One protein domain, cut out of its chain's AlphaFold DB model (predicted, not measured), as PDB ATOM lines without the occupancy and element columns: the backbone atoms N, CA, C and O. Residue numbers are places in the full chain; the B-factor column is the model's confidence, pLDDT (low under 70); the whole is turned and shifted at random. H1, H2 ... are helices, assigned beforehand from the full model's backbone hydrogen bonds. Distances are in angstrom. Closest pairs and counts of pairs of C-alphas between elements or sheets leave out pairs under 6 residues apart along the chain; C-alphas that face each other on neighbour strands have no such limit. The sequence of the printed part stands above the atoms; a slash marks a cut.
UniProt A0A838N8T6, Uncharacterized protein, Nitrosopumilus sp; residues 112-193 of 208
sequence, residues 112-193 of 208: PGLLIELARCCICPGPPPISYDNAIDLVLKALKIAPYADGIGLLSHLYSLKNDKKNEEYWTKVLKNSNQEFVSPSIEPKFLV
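What this domain is: This is residues 112 to 193 of the 208 residues of an uncharacterized protein of Nitrosopumilus sp (UniProt A0A838N8T6). Four helices, H1 to H4, lie side by side and fold back on one another in a zigzag, each running opposite to the one before; H1, H2 and H3 make a triangle in cross-section, and H4 packs on H3 away from the other two. After H4 a long tail, residues 177 to 189, leads back to the far side of the domain, where the very short H5 touches no helix. The printed part has 82 residues, with five named helices in the order H1 H2 H3 H4 H5 and no named strand; its class is all helix. It is compact, with a radius of gyration of the C-alphas of 12.9 A, and spans 42 by 34 by 19 A.

Where its parts are: The longest helix, H2, covers residues 132 to 145 and measures 20.3 A from first to last C-alpha. H1, residues 112 to 120, comes before it, begins with C-alpha 112 at (19.012, -24.384, 23.867) and measures 12.4 A. H3, residues 149 to 161, measures 18.4 A. H4, residues 165 to 176, measures 16.3 A and ends with C-alpha 176 at (33.923, -26.716, 37.391). H5, residues 190 to 193, measures 5.2 A and ends with C-alpha 193 at (27.205, -24.743, 8.920).

How they stand to each other: H2 touches H1, and their closest C-alphas, of Ala 119 and Ala 135, are 4.2 A apart. The two form a helical hairpin at a shallow tilt of 12 degrees, opposite ways. H2 also touches H3, closest at the C-alphas of Val 139 and Gly 151, 6.0 A apart; this hairpin has a shallow tilt of 22 degrees, opposite ways. H1 and H3 are close but not clearly touching, with the C-alphas of Ile 116 and Gly 151 closest at 6.2 A, and they run the same way at a shallow tilt of 24 degrees. H3 and H4 touch in a third hairpin, opposite ways at a shallow tilt of 19 degrees, with the C-alphas of Ser 156 and Glu 168 closest at 4.5 A. H4 is apart from H1, H2 and H5. In H1, H3 and H4 every O i to N i+4 pair is within hydrogen-bond range; in H2 9 of 10 are, and H5 is too short for such a pair.

The domain as a whole: The two C-alphas farthest apart, of Lys 166 and Phe 191, are 42.3 A apart. The printed part has no cut. The links H1 to H2, with 11 residues, and H4 to H5, with 13, are long; H2 to H3 and H3 to H4 are tight. The mean pLDDT of the printed part is 93.6, and no printed residue is under 70.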
ATOM      1  N   PRO A 112      18.225 -24.940  22.765       96.00
ATOM      2  CA  PRO A 112      19.012 -24.384  23.867       96.00
ATOM      3  C   PRO A 112      19.896 -23.202  23.466       96.00
ATOM      4  O   PRO A 112      19.919 -22.208  24.184       96.00
ATOM      5  N   GLY A 113      20.554 -23.277  22.303       96.25
ATOM      6  CA  GLY A 113      21.389 -22.184  21.798       96.25
ATOM      7  C   GLY A 113      20.605 -20.881  21.619       96.25
ATOM      8  O   GLY A 113      21.064 -19.825  22.036       96.25
ATOM      9  N   LEU A 114      19.368 -20.948  21.107       97.88
ATOM     10  CA  LEU A 114      18.553 -19.750  20.876       97.88
ATOM     11  C   LEU A 114      18.099 -19.127  22.198       97.88
ATOM     12  O   LEU A 114      18.097 -17.908  22.347       97.88
ATOM     13  N   LEU A 115      17.742 -19.966  23.174       98.12
ATOM     14  CA  LEU A 115      17.398 -19.519  24.523       98.12
ATOM     15  C   LEU A 115      18.583 -18.823  25.206       98.12
ATOM     16  O   LEU A 115      18.397 -17.785  25.841       98.12
ATOM     17  N   ILE A 116      19.789 -19.381  25.064       97.88
ATOM     18  CA  ILE A 116      21.025 -18.819  25.620       97.88
ATOM     19  C   ILE A 116      21.352 -17.480  24.950       97.88
ATOM     20  O   ILE A 116      21.575 -16.498  25.654       97.88
ATOM     21  N   GLU A 117      21.325 -17.399  23.621       97.69
ATOM     22  CA  GLU A 117      21.638 -16.163  22.892       97.69
ATOM     23  C   GLU A 117      20.615 -15.044  23.147       97.69
ATOM     24  O   GLU A 117      20.992 -13.891  23.381       97.69
ATOM     25  N   LEU A 118      19.322 -15.375  23.234       98.25
ATOM     26  CA  LEU A 118      18.305 -14.411  23.654       98.25
ATOM     27  C   LEU A 118      18.540 -13.942  25.098       98.25
ATOM     28  O   LEU A 118      18.442 -12.749  25.381       98.25
ATOM     29  N   ALA A 119      18.908 -14.845  26.012       98.06
ATOM     30  CA  ALA A 119      19.234 -14.480  27.388       98.06
ATOM     31  C   ALA A 119      20.458 -13.555  27.474       98.06
ATOM     32  O   ALA A 119      20.444 -12.600  28.251       98.06
ATOM     33  N   ARG A 120      21.491 -13.768  26.645       97.31
ATOM     34  CA  ARG A 120      22.675 -12.887  26.566       97.31
ATOM     35  C   ARG A 120      22.328 -11.450  26.193       97.31
ATOM     36  O   ARG A 120      23.129 -10.556  26.463       97.31
ATOM     37  N   CYS A 121      21.140 -11.192  25.647       97.69
ATOM     38  CA  CYS A 121      20.695  -9.832  25.376       97.69
ATOM     39  C   CYS A 121      20.543  -8.964  26.633       97.69
ATOM     40  O   CYS A 121      20.519  -7.748  26.495       97.69
ATOM     41  N   CYS A 122      20.531  -9.536  27.847       96.94
ATOM     42  CA  CYS A 122      20.605  -8.739  29.080       96.94
ATOM     43  C   CYS A 122      21.996  -8.133  29.350       96.94
ATOM     44  O   CYS A 122      22.149  -7.314  30.255       96.94
ATOM     45  N   ILE A 123      23.016  -8.544  28.588       94.44
ATOM     46  CA  ILE A 123      24.393  -8.063  28.680       94.44
ATOM     47  C   ILE A 123      24.658  -7.194  27.443       94.44
ATOM     48  O   ILE A 123      25.068  -7.677  26.381       94.44
ATOM     49  N   CYS A 124      24.374  -5.900  27.558       92.75
ATOM     50  CA  CYS A 124      24.673  -4.895  26.540       92.75
ATOM     51  C   CYS A 124      24.967  -3.532  27.189       92.75
ATOM     52  O   CYS A 124      24.625  -3.321  28.354       92.75
ATOM     53  N   PRO A 125      25.614  -2.601  26.465       91.00
ATOM     54  CA  PRO A 125      25.702  -1.211  26.888       91.00
ATOM     55  C   PRO A 125      24.309  -0.594  27.049       91.00
ATOM     56  O   PRO A 125      23.425  -0.833  26.231       91.00
ATOM     57  N   GLY A 126      24.136   0.234  28.079       89.88
ATOM     58  CA  GLY A 126      22.861   0.896  28.359       89.88
ATOM     59  C   GLY A 126      21.819  -0.016  29.025       89.88
ATOM     60  O   GLY A 126      22.165  -1.074  29.553       89.88
ATOM     61  N   PRO A 127      20.545   0.418  29.076       89.69
ATOM     62  CA  PRO A 127      19.459  -0.376  29.639       89.69
ATOM     63  C   PRO A 127      19.197  -1.622  28.780       89.69
ATOM     64  O   PRO A 127      18.884  -1.473  27.599       89.69
ATOM     65  N   PRO A 128      19.297  -2.841  29.334       92.94
ATOM     66  CA  PRO A 128      19.103  -4.040  28.539       92.94
ATOM     67  C   PRO A 128      17.634  -4.244  28.143       92.94
ATOM     68  O   PRO A 128      16.739  -3.999  28.958       92.94
ATOM     69  N   PRO A 129      17.363  -4.784  26.938       94.44
ATOM     70  CA  PRO A 129      16.003  -5.056  26.466       94.44
ATOM     71  C   PRO A 129      15.323  -6.221  27.203       94.44
ATOM     72  O   PRO A 129      14.112  -6.410  27.100       94.44
ATOM     73  N   ILE A 130      16.089  -7.008  27.962       96.50
ATOM     74  CA  ILE A 130      15.605  -8.123  28.773       96.50
ATOM     75  C   ILE A 130      16.224  -8.060  30.174       96.50
ATOM     76  O   ILE A 130      17.419  -7.813  30.335       96.50
ATOM     77  N   SER A 131      15.399  -8.277  31.200       97.06
ATOM     78  CA  SER A 131      15.839  -8.283  32.597       97.06
ATOM     79  C   SER A 131      16.695  -9.511  32.921       97.06
ATOM     80  O   SER A 131      16.584 -10.554  32.275       97.06
ATOM     81  N   TYR A 132      17.504  -9.423  33.982       97.00
ATOM     82  CA  TYR A 132      18.272 -10.576  34.459       97.00
ATOM     83  C   TYR A 132      17.384 -11.748  34.892       97.00
ATOM     84  O   TYR A 132      17.764 -12.888  34.659       97.00
ATOM     85  N   ASP A 133      16.199 -11.500  35.458       97.75
ATOM     86  CA  ASP A 133      15.279 -12.579  35.850       97.75
ATOM     87  C   ASP A 133      14.751 -13.343  34.631       97.75
ATOM     88  O   ASP A 133      14.829 -14.569  34.584       97.75
ATOM     89  N   ASN A 134      14.327 -12.620  33.590       98.12
ATOM     90  CA  ASN A 134      13.886 -13.245  32.344       98.12
ATOM     91  C   ASN A 134      15.038 -13.988  31.648       98.12
ATOM     92  O   ASN A 134      14.834 -15.073  31.105       98.12
ATOM     93  N   ALA A 135      16.253 -13.429  31.676       98.38
ATOM     94  CA  ALA A 135      17.438 -14.093  31.140       98.38
ATOM     95  C   ALA A 135      17.752 -15.391  31.904       98.38
ATOM     96  O   ALA A 135      17.963 -16.428  31.279       98.38
ATOM     97  N   ILE A 136      17.718 -15.376  33.240       98.56
ATOM     98  CA  ILE A 136      17.917 -16.569  34.078       98.56
ATOM     99  C   ILE A 136      16.878 -17.646  33.746       98.56
ATOM    100  O   ILE A 136      17.250 -18.802  33.542       98.56
ATOM    101  N   ASP A 137      15.603 -17.280  33.616       98.50
ATOM    102  CA  ASP A 137      14.535 -18.216  33.253       98.50
ATOM    103  C   ASP A 137      14.766 -18.872  31.885       98.50
ATOM    104  O   ASP A 137      14.548 -20.078  31.727       98.50
ATOM    105  N   LEU A 138      15.222 -18.105  30.891       98.44
ATOM    106  CA  LEU A 138      15.570 -18.630  29.568       98.44
ATOM    107  C   LEU A 138      16.734 -19.621  29.644       98.44
ATOM    108  O   LEU A 138      16.644 -20.713  29.079       98.44
ATOM    109  N   VAL A 139      17.796 -19.292  30.384       98.06
ATOM    110  CA  VAL A 139      18.949 -20.191  30.514       98.06
ATOM    111  C   VAL A 139      18.580 -21.451  31.297       98.06
ATOM    112  O   VAL A 139      18.944 -22.550  30.889       98.06
ATOM    113  N   LEU A 140      17.781 -21.350  32.362       97.81
ATOM    114  CA  LEU A 140      17.273 -22.524  33.080       97.81
ATOM    115  C   LEU A 140      16.418 -23.423  32.175       97.81
ATOM    116  O   LEU A 140      16.511 -24.646  32.277       97.81
ATOM    117  N   LYS A 141      15.603 -22.854  31.275       97.25
ATOM    118  CA  LYS A 141      14.874 -23.633  30.256       97.25
ATOM    119  C   LYS A 141      15.834 -24.339  29.296       97.25
ATOM    120  O   LYS A 141      15.621 -25.514  29.017       97.25
ATOM    121  N   ALA A 142      16.894 -23.666  28.849       96.38
ATOM    122  CA  ALA A 142      17.917 -24.262  27.990       96.38
ATOM    123  C   ALA A 142      18.614 -25.450  28.675       96.38
ATOM    124  O   ALA A 142      18.697 -26.535  28.102       96.38
ATOM    125  N   LEU A 143      19.026 -25.279  29.937       94.94
ATOM    126  CA  LEU A 143      19.737 -26.307  30.705       94.94
ATOM    127  C   LEU A 143      18.869 -27.517  31.078       94.94
ATOM    128  O   LEU A 143      19.405 -28.600  31.298       94.94
ATOM    129  N   LYS A 144      17.538 -27.364  31.119       95.25
ATOM    130  CA  LYS A 144      16.608 -28.500  31.250       95.25
ATOM    131  C   LYS A 144      16.594 -29.396  30.014       95.25
ATOM    132  O   LYS A 144      16.284 -30.575  30.143       95.25
ATOM    133  N   ILE A 145      16.886 -28.841  28.837       93.50
ATOM    134  CA  ILE A 145      16.971 -29.601  27.586       93.50
ATOM    135  C   ILE A 145      18.337 -30.286  27.509       93.50
ATOM    136  O   ILE A 145      18.400 -31.493  27.292       93.50
ATOM    137  N   ALA A 146      19.419 -29.527  27.705       89.12
ATOM    138  CA  ALA A 146      20.775 -30.062  27.745       89.12
ATOM    139  C   ALA A 146      21.718 -29.147  28.555       89.12
ATOM    140  O   ALA A 146      21.671 -27.923  28.399       89.12
ATOM    141  N   PRO A 147      22.586 -29.709  29.417       87.69
ATOM    142  CA  PRO A 147      23.379 -28.944  30.379       87.69
ATOM    143  C   PRO A 147      24.681 -28.372  29.778       87.69
ATOM    144  O   PRO A 147      25.774 -28.733  30.209       87.69
ATOM    145  N   TYR A 148      24.585 -27.478  28.793       92.06
ATOM    146  CA  TYR A 148      25.762 -26.881  28.145       92.06
ATOM    147  C   TYR A 148      26.579 -25.979  29.083       92.06
ATOM    148  O   TYR A 148      26.024 -25.225  29.893       92.06
ATOM    149  N   ALA A 149      27.911 -26.040  28.966       92.12
ATOM    150  CA  ALA A 149      28.809 -25.300  29.856       92.12
ATOM    151  C   ALA A 149      28.690 -23.775  29.679       92.12
ATOM    152  O   ALA A 149      28.759 -23.039  30.664       92.12
ATOM    153  N   ASP A 150      28.463 -23.294  28.454       92.81
ATOM    154  CA  ASP A 150      28.219 -21.881  28.154       92.81
ATOM    155  C   ASP A 150      26.961 -21.332  28.850       92.81
ATOM    156  O   ASP A 150      26.992 -20.220  29.381       92.81
ATOM    157  N   GLY A 151      25.883 -22.116  28.906       95.62
ATOM    158  CA  GLY A 151      24.659 -21.797  29.638       95.62
ATOM    159  C   GLY A 151      24.878 -21.798  31.152       95.62
ATOM    160  O   GLY A 151      24.464 -20.867  31.841       95.62
ATOM    161  N   ILE A 152      25.594 -22.791  31.688       96.06
ATOM    162  CA  ILE A 152      25.948 -22.840  33.118       96.06
ATOM    163  C   ILE A 152      26.811 -21.627  33.506       96.06
ATOM    164  O   ILE A 152      26.559 -20.976  34.524       96.06
ATOM    165  N   GLY A 153      27.814 -21.303  32.687       95.75
ATOM    166  CA  GLY A 153      28.672 -20.137  32.882       95.75
ATOM    167  C   GLY A 153      27.888 -18.830  32.822       95.75
ATOM    168  O   GLY A 153      28.092 -17.957  33.667       95.75
ATOM    169  N   LEU A 154      26.938 -18.722  31.889       96.94
ATOM    170  CA  LEU A 154      26.038 -17.577  31.808       96.94
ATOM    171  C   LEU A 154      25.186 -17.437  33.077       96.94
ATOM    172  O   LEU A 154      25.114 -16.335  33.609       96.94
ATOM    173  N   LEU A 155      24.615 -18.518  33.625       97.31
ATOM    174  CA  LEU A 155      23.874 -18.441  34.894       97.31
ATOM    175  C   LEU A 155      24.732 -17.915  36.038       97.31
ATOM    176  O   LEU A 155      24.303 -16.998  36.735       97.31
ATOM    177  N   SER A 156      25.936 -18.463  36.216       97.12
ATOM    178  CA  SER A 156      26.857 -17.985  37.252       97.12
ATOM    179  C   SER A 156      27.104 -16.478  37.118       97.12
ATOM    180  O   SER A 156      26.957 -15.729  38.086       97.12
ATOM    181  N   HIS A 157      27.366 -16.011  35.894       97.75
ATOM    182  CA  HIS A 157      27.577 -14.595  35.622       97.75
ATOM    183  C   HIS A 157      26.336 -13.735  35.918       97.75
ATOM    184  O   HIS A 157      26.463 -12.694  36.558       97.75
ATOM    185  N   LEU A 158      25.135 -14.174  35.529       97.94
ATOM    186  CA  LEU A 158      23.887 -13.442  35.792       97.94
ATOM    187  C   LEU A 158      23.595 -13.303  37.290       97.94
ATOM    188  O   LEU A 158      23.205 -12.227  37.743       97.94
ATOM    189  N   TYR A 159      23.827 -14.354  38.079       98.31
ATOM    190  CA  TYR A 159      23.700 -14.269  39.536       98.31
ATOM    191  C   TYR A 159      24.756 -13.348  40.154       98.31
ATOM    192  O   TYR A 159      24.428 -12.582  41.060       98.31
ATOM    193  N   SER A 160      25.981 -13.344  39.616       97.56
ATOM    194  CA  SER A 160      27.027 -12.393  40.012       97.56
ATOM    195  C   SER A 160      26.586 -10.940  39.784       97.56
ATOM    196  O   SER A 160      26.657 -10.127  40.703       97.56
ATOM    197  N   LEU A 161      26.020 -10.629  38.608       95.31
ATOM    198  CA  LEU A 161      25.482  -9.299  38.277       95.31
ATOM    199  C   LEU A 161      24.320  -8.877  39.193       95.31
ATOM    200  O   LEU A 161      24.154  -7.694  39.483       95.31
ATOM    201  N   LYS A 162      23.535  -9.839  39.691       96.06
ATOM    202  CA  LYS A 162      22.473  -9.611  40.685       96.06
ATOM    203  C   LYS A 162      22.976  -9.547  42.134       96.06
ATOM    204  O   LYS A 162      22.163  -9.347  43.033       96.06
ATOM    205  N   ASN A 163      24.279  -9.710  42.376       96.81
ATOM    206  CA  ASN A 163      24.877  -9.868  43.707       96.81
ATOM    207  C   ASN A 163      24.314 -11.058  44.516       96.81
ATOM    208  O   ASN A 163      24.355 -11.056  45.748       96.81
ATOM    209  N   ASP A 164      23.818 -12.100  43.847       97.81
ATOM    210  CA  ASP A 164      23.344 -13.332  44.481       97.81
ATOM    211  C   ASP A 164      24.492 -14.344  44.612       97.81
ATOM    212  O   ASP A 164      24.674 -15.250  43.793       97.81
ATOM    213  N   LYS A 165      25.287 -14.173  45.674       97.56
ATOM    214  CA  LYS A 165      26.493 -14.980  45.919       97.56
ATOM    215  C   LYS A 165      26.217 -16.469  46.075       97.56
ATOM    216  O   LYS A 165      26.997 -17.287  45.600       97.56
ATOM    217  N   LYS A 166      25.084 -16.836  46.677       98.00
ATOM    218  CA  LYS A 166      24.733 -18.242  46.898       98.00
ATOM    219  C   LYS A 166      24.545 -18.978  45.571       98.00
ATOM    220  O   LYS A 166      25.070 -20.079  45.397       98.00
ATOM    221  N   ASN A 167      23.791 -18.388  44.645       97.69
ATOM    222  CA  ASN A 167      23.550 -19.008  43.346       97.69
ATOM    223  C   ASN A 167      24.774 -18.912  42.422       97.69
ATOM    224  O   ASN A 167      25.071 -19.882  41.723       97.69
ATOM    225  N   GLU A 168      25.529 -17.811  42.464       98.06
ATOM    226  CA  GLU A 168      26.818 -17.682  41.764       98.06
ATOM    227  C   GLU A 168      27.779 -18.827  42.136       98.06
ATOM    228  O   GLU A 168      28.311 -19.517  41.261       98.06
ATOM    229  N   GLU A 169      27.969 -19.089  43.433       97.81
ATOM    230  CA  GLU A 169      28.839 -20.162  43.929       97.81
ATOM    231  C   GLU A 169      28.351 -21.552  43.505       97.81
ATOM    232  O   GLU A 169      29.152 -22.388  43.068       97.81
ATOM    233  N   TYR A 170      27.039 -21.796  43.594       97.56
ATOM    234  CA  TYR A 170      26.436 -23.054  43.163       97.56
ATOM    235  C   TYR A 170      26.732 -23.333  41.686       97.56
ATOM    236  O   TYR A 170      27.318 -24.370  41.361       97.56
ATOM    237  N   TRP A 171      26.398 -22.401  40.791       96.56
ATOM    238  CA  TRP A 171      26.578 -22.596  39.350       96.56
ATOM    239  C   TRP A 171      28.052 -22.620  38.943       96.56
ATOM    240  O   TRP A 171      28.430 -23.389  38.061       96.56
ATOM    241  N   THR A 172      28.919 -21.889  39.646       96.38
ATOM    242  CA  THR A 172      30.377 -21.987  39.468       96.38
ATOM    243  C   THR A 172      30.897 -23.385  39.803       96.38
ATOM    244  O   THR A 172      31.744 -23.926  39.088       96.38
ATOM    245  N   LYS A 173      30.389 -24.006  40.873       95.62
ATOM    246  CA  LYS A 173      30.744 -25.384  41.235       95.62
ATOM    247  C   LYS A 173      30.208 -26.391  40.215       95.62
ATOM    248  O   LYS A 173      30.925 -27.330  39.876       95.62
ATOM    249  N   VAL A 174      28.985 -26.190  39.719       94.38
ATOM    250  CA  VAL A 174      28.415 -27.013  38.639       94.38
ATOM    251  C   VAL A 174      29.302 -26.942  37.393       94.38
ATOM    252  O   VAL A 174      29.666 -27.989  36.869       94.38
ATOM    253  N   LEU A 175      29.728 -25.741  36.980       92.69
ATOM    254  CA  LEU A 175      30.599 -25.550  35.815       92.69
ATOM    255  C   LEU A 175      31.935 -26.282  35.962       92.69
ATOM    256  O   LEU A 175      32.324 -27.038  35.075       92.69
ATOM    257  N   LYS A 176      32.616 -26.096  37.103       91.06
ATOM    258  CA  LYS A 176      33.923 -26.716  37.391       91.06
ATOM    259  C   LYS A 176      33.891 -28.243  37.356       91.06
ATOM    260  O   LYS A 176      34.899 -28.855  37.032       91.06
ATOM    261  N   ASN A 177      32.752 -28.838  37.701       87.56
ATOM    262  CA  ASN A 177      32.571 -30.288  37.740       87.56
ATOM    263  C   ASN A 177      31.909 -30.844  36.469       87.56
ATOM    264  O   ASN A 177      31.597 -32.034  36.418       87.56
ATOM    265  N   SER A 178      31.629 -30.001  35.472       81.31
ATOM    266  CA  SER A 178      30.946 -30.425  34.254       81.31
ATOM    267  C   SER A 178      31.938 -31.040  33.259       81.31
ATOM    268  O   SER A 178      32.943 -30.427  32.915       81.31
ATOM    269  N   ASN A 179      31.629 -32.242  32.764       79.75
ATOM    270  CA  ASN A 179      32.292 -32.855  31.600       79.75
ATOM    271  C   ASN A 179      31.504 -32.571  30.306       79.75
ATOM    272  O   ASN A 179      31.470 -33.398  29.397       79.75
ATOM    273  N   GLN A 180      30.759 -31.466  30.279       75.62
ATOM    274  CA  GLN A 180      29.760 -31.185  29.252       75.62
ATOM    275  C   GLN A 180      30.398 -30.536  28.028       75.62
ATOM    276  O   GLN A 180      31.463 -29.922  28.117       75.62
ATOM    277  N   GLU A 181      29.724 -30.646  26.883       73.81
ATOM    278  CA  GLU A 181      30.099 -29.874  25.702       73.81
ATOM    279  C   GLU A 181      30.091 -28.378  26.036       73.81
ATOM    280  O   GLU A 181      29.175 -27.861  26.687       73.81
ATOM    281  N   PHE A 182      31.156 -27.686  25.623       72.19
ATOM    282  CA  PHE A 182      31.367 -26.304  26.038       72.19
ATOM    283  C   PHE A 182      30.396 -25.332  25.361       72.19
ATOM    284  O   PHE A 182      30.041 -24.316  25.948       72.19
ATOM    285  N   VAL A 183      29.973 -25.645  24.133       76.19
ATOM    286  CA  VAL A 183      29.239 -24.733  23.252       76.19
ATOM    287  C   VAL A 183      27.875 -25.330  22.940       76.19
ATOM    288  O   VAL A 183      27.787 -26.482  22.513       76.19
ATOM    289  N   SER A 184      26.817 -24.550  23.150       79.88
ATOM    290  CA  SER A 184      25.469 -24.919  22.723       79.88
ATOM    291  C   SER A 184      25.375 -25.086  21.190       79.88
ATOM    292  O   SER A 184      26.208 -24.554  20.451       79.88
ATOM    293  N   PRO A 185      24.396 -25.852  20.667       83.88
ATOM    294  CA  PRO A 185      24.291 -26.111  19.237       83.88
ATOM    295  C   PRO A 185      24.116 -24.813  18.458       83.88
ATOM    296  O   PRO A 185      23.425 -23.902  18.922       83.88
ATOM    297  N   SER A 186      24.694 -24.767  17.254       89.50
ATOM    298  CA  SER A 186      24.511 -23.633  16.351       89.50
ATOM    299  C   SER A 186      23.025 -23.350  16.128       89.50
ATOM    300  O   SER A 186      22.217 -24.267  15.969       89.50
ATOM    301  N   ILE A 187      22.694 -22.063  16.117       94.38
ATOM    302  CA  ILE A 187      21.362 -21.540  15.804       94.38
ATOM    303  C   ILE A 187      21.265 -21.032  14.363       94.38
ATOM    304  O   ILE A 187      20.261 -20.439  13.980       94.38
ATOM    305  N   GLU A 188      22.320 -21.245  13.580       93.44
ATOM    306  CA  GLU A 188      22.384 -20.881  12.170       93.44
ATOM    307  C   GLU A 188      21.752 -21.961  11.291       93.44
ATOM    308  O   GLU A 188      21.739 -23.137  11.672       93.44
ATOM    309  N   PRO A 189      21.297 -21.596  10.078       94.44
ATOM    310  CA  PRO A 189      20.802 -22.561   9.112       94.44
ATOM    311  C   PRO A 189      21.797 -23.701   8.889       94.44
ATOM    312  O   PRO A 189      22.950 -23.477   8.517       94.44
ATOM    313  N   LYS A 190      21.342 -24.945   9.077       91.44
ATOM    314  CA  LYS A 190      22.214 -26.136   9.037       91.44
ATOM    315  C   LYS A 190      23.062 -26.230   7.774       91.44
ATOM    316  O   LYS A 190      24.238 -26.566   7.853       91.44
ATOM    317  N   PHE A 191      22.476 -25.889   6.627       91.31
ATOM    318  CA  PHE A 191      23.177 -25.953   5.349       91.31
ATOM    319  C   PHE A 191      24.386 -25.006   5.289       91.31
ATOM    320  O   PHE A 191      25.380 -25.354   4.665       91.31
ATOM    321  N   LEU A 192      24.334 -23.851   5.966       91.62
ATOM    322  CA  LEU A 192      25.460 -22.914   6.041       91.62
ATOM    323  C   LEU A 192      26.587 -23.482   6.898       91.62
ATOM    324  O   LEU A 192      27.755 -23.404   6.530       91.62
ATOM    325  N   VAL A 193      26.233 -24.099   8.028       85.88
ATOM    326  CA  VAL A 193      27.205 -24.743   8.920       85.88
ATOM    327  C   VAL A 193      27.906 -25.898   8.197       85.88
ATOM    328  O   VAL A 193      29.124 -26.039   8.289       85.88
TER     329      VAL A 193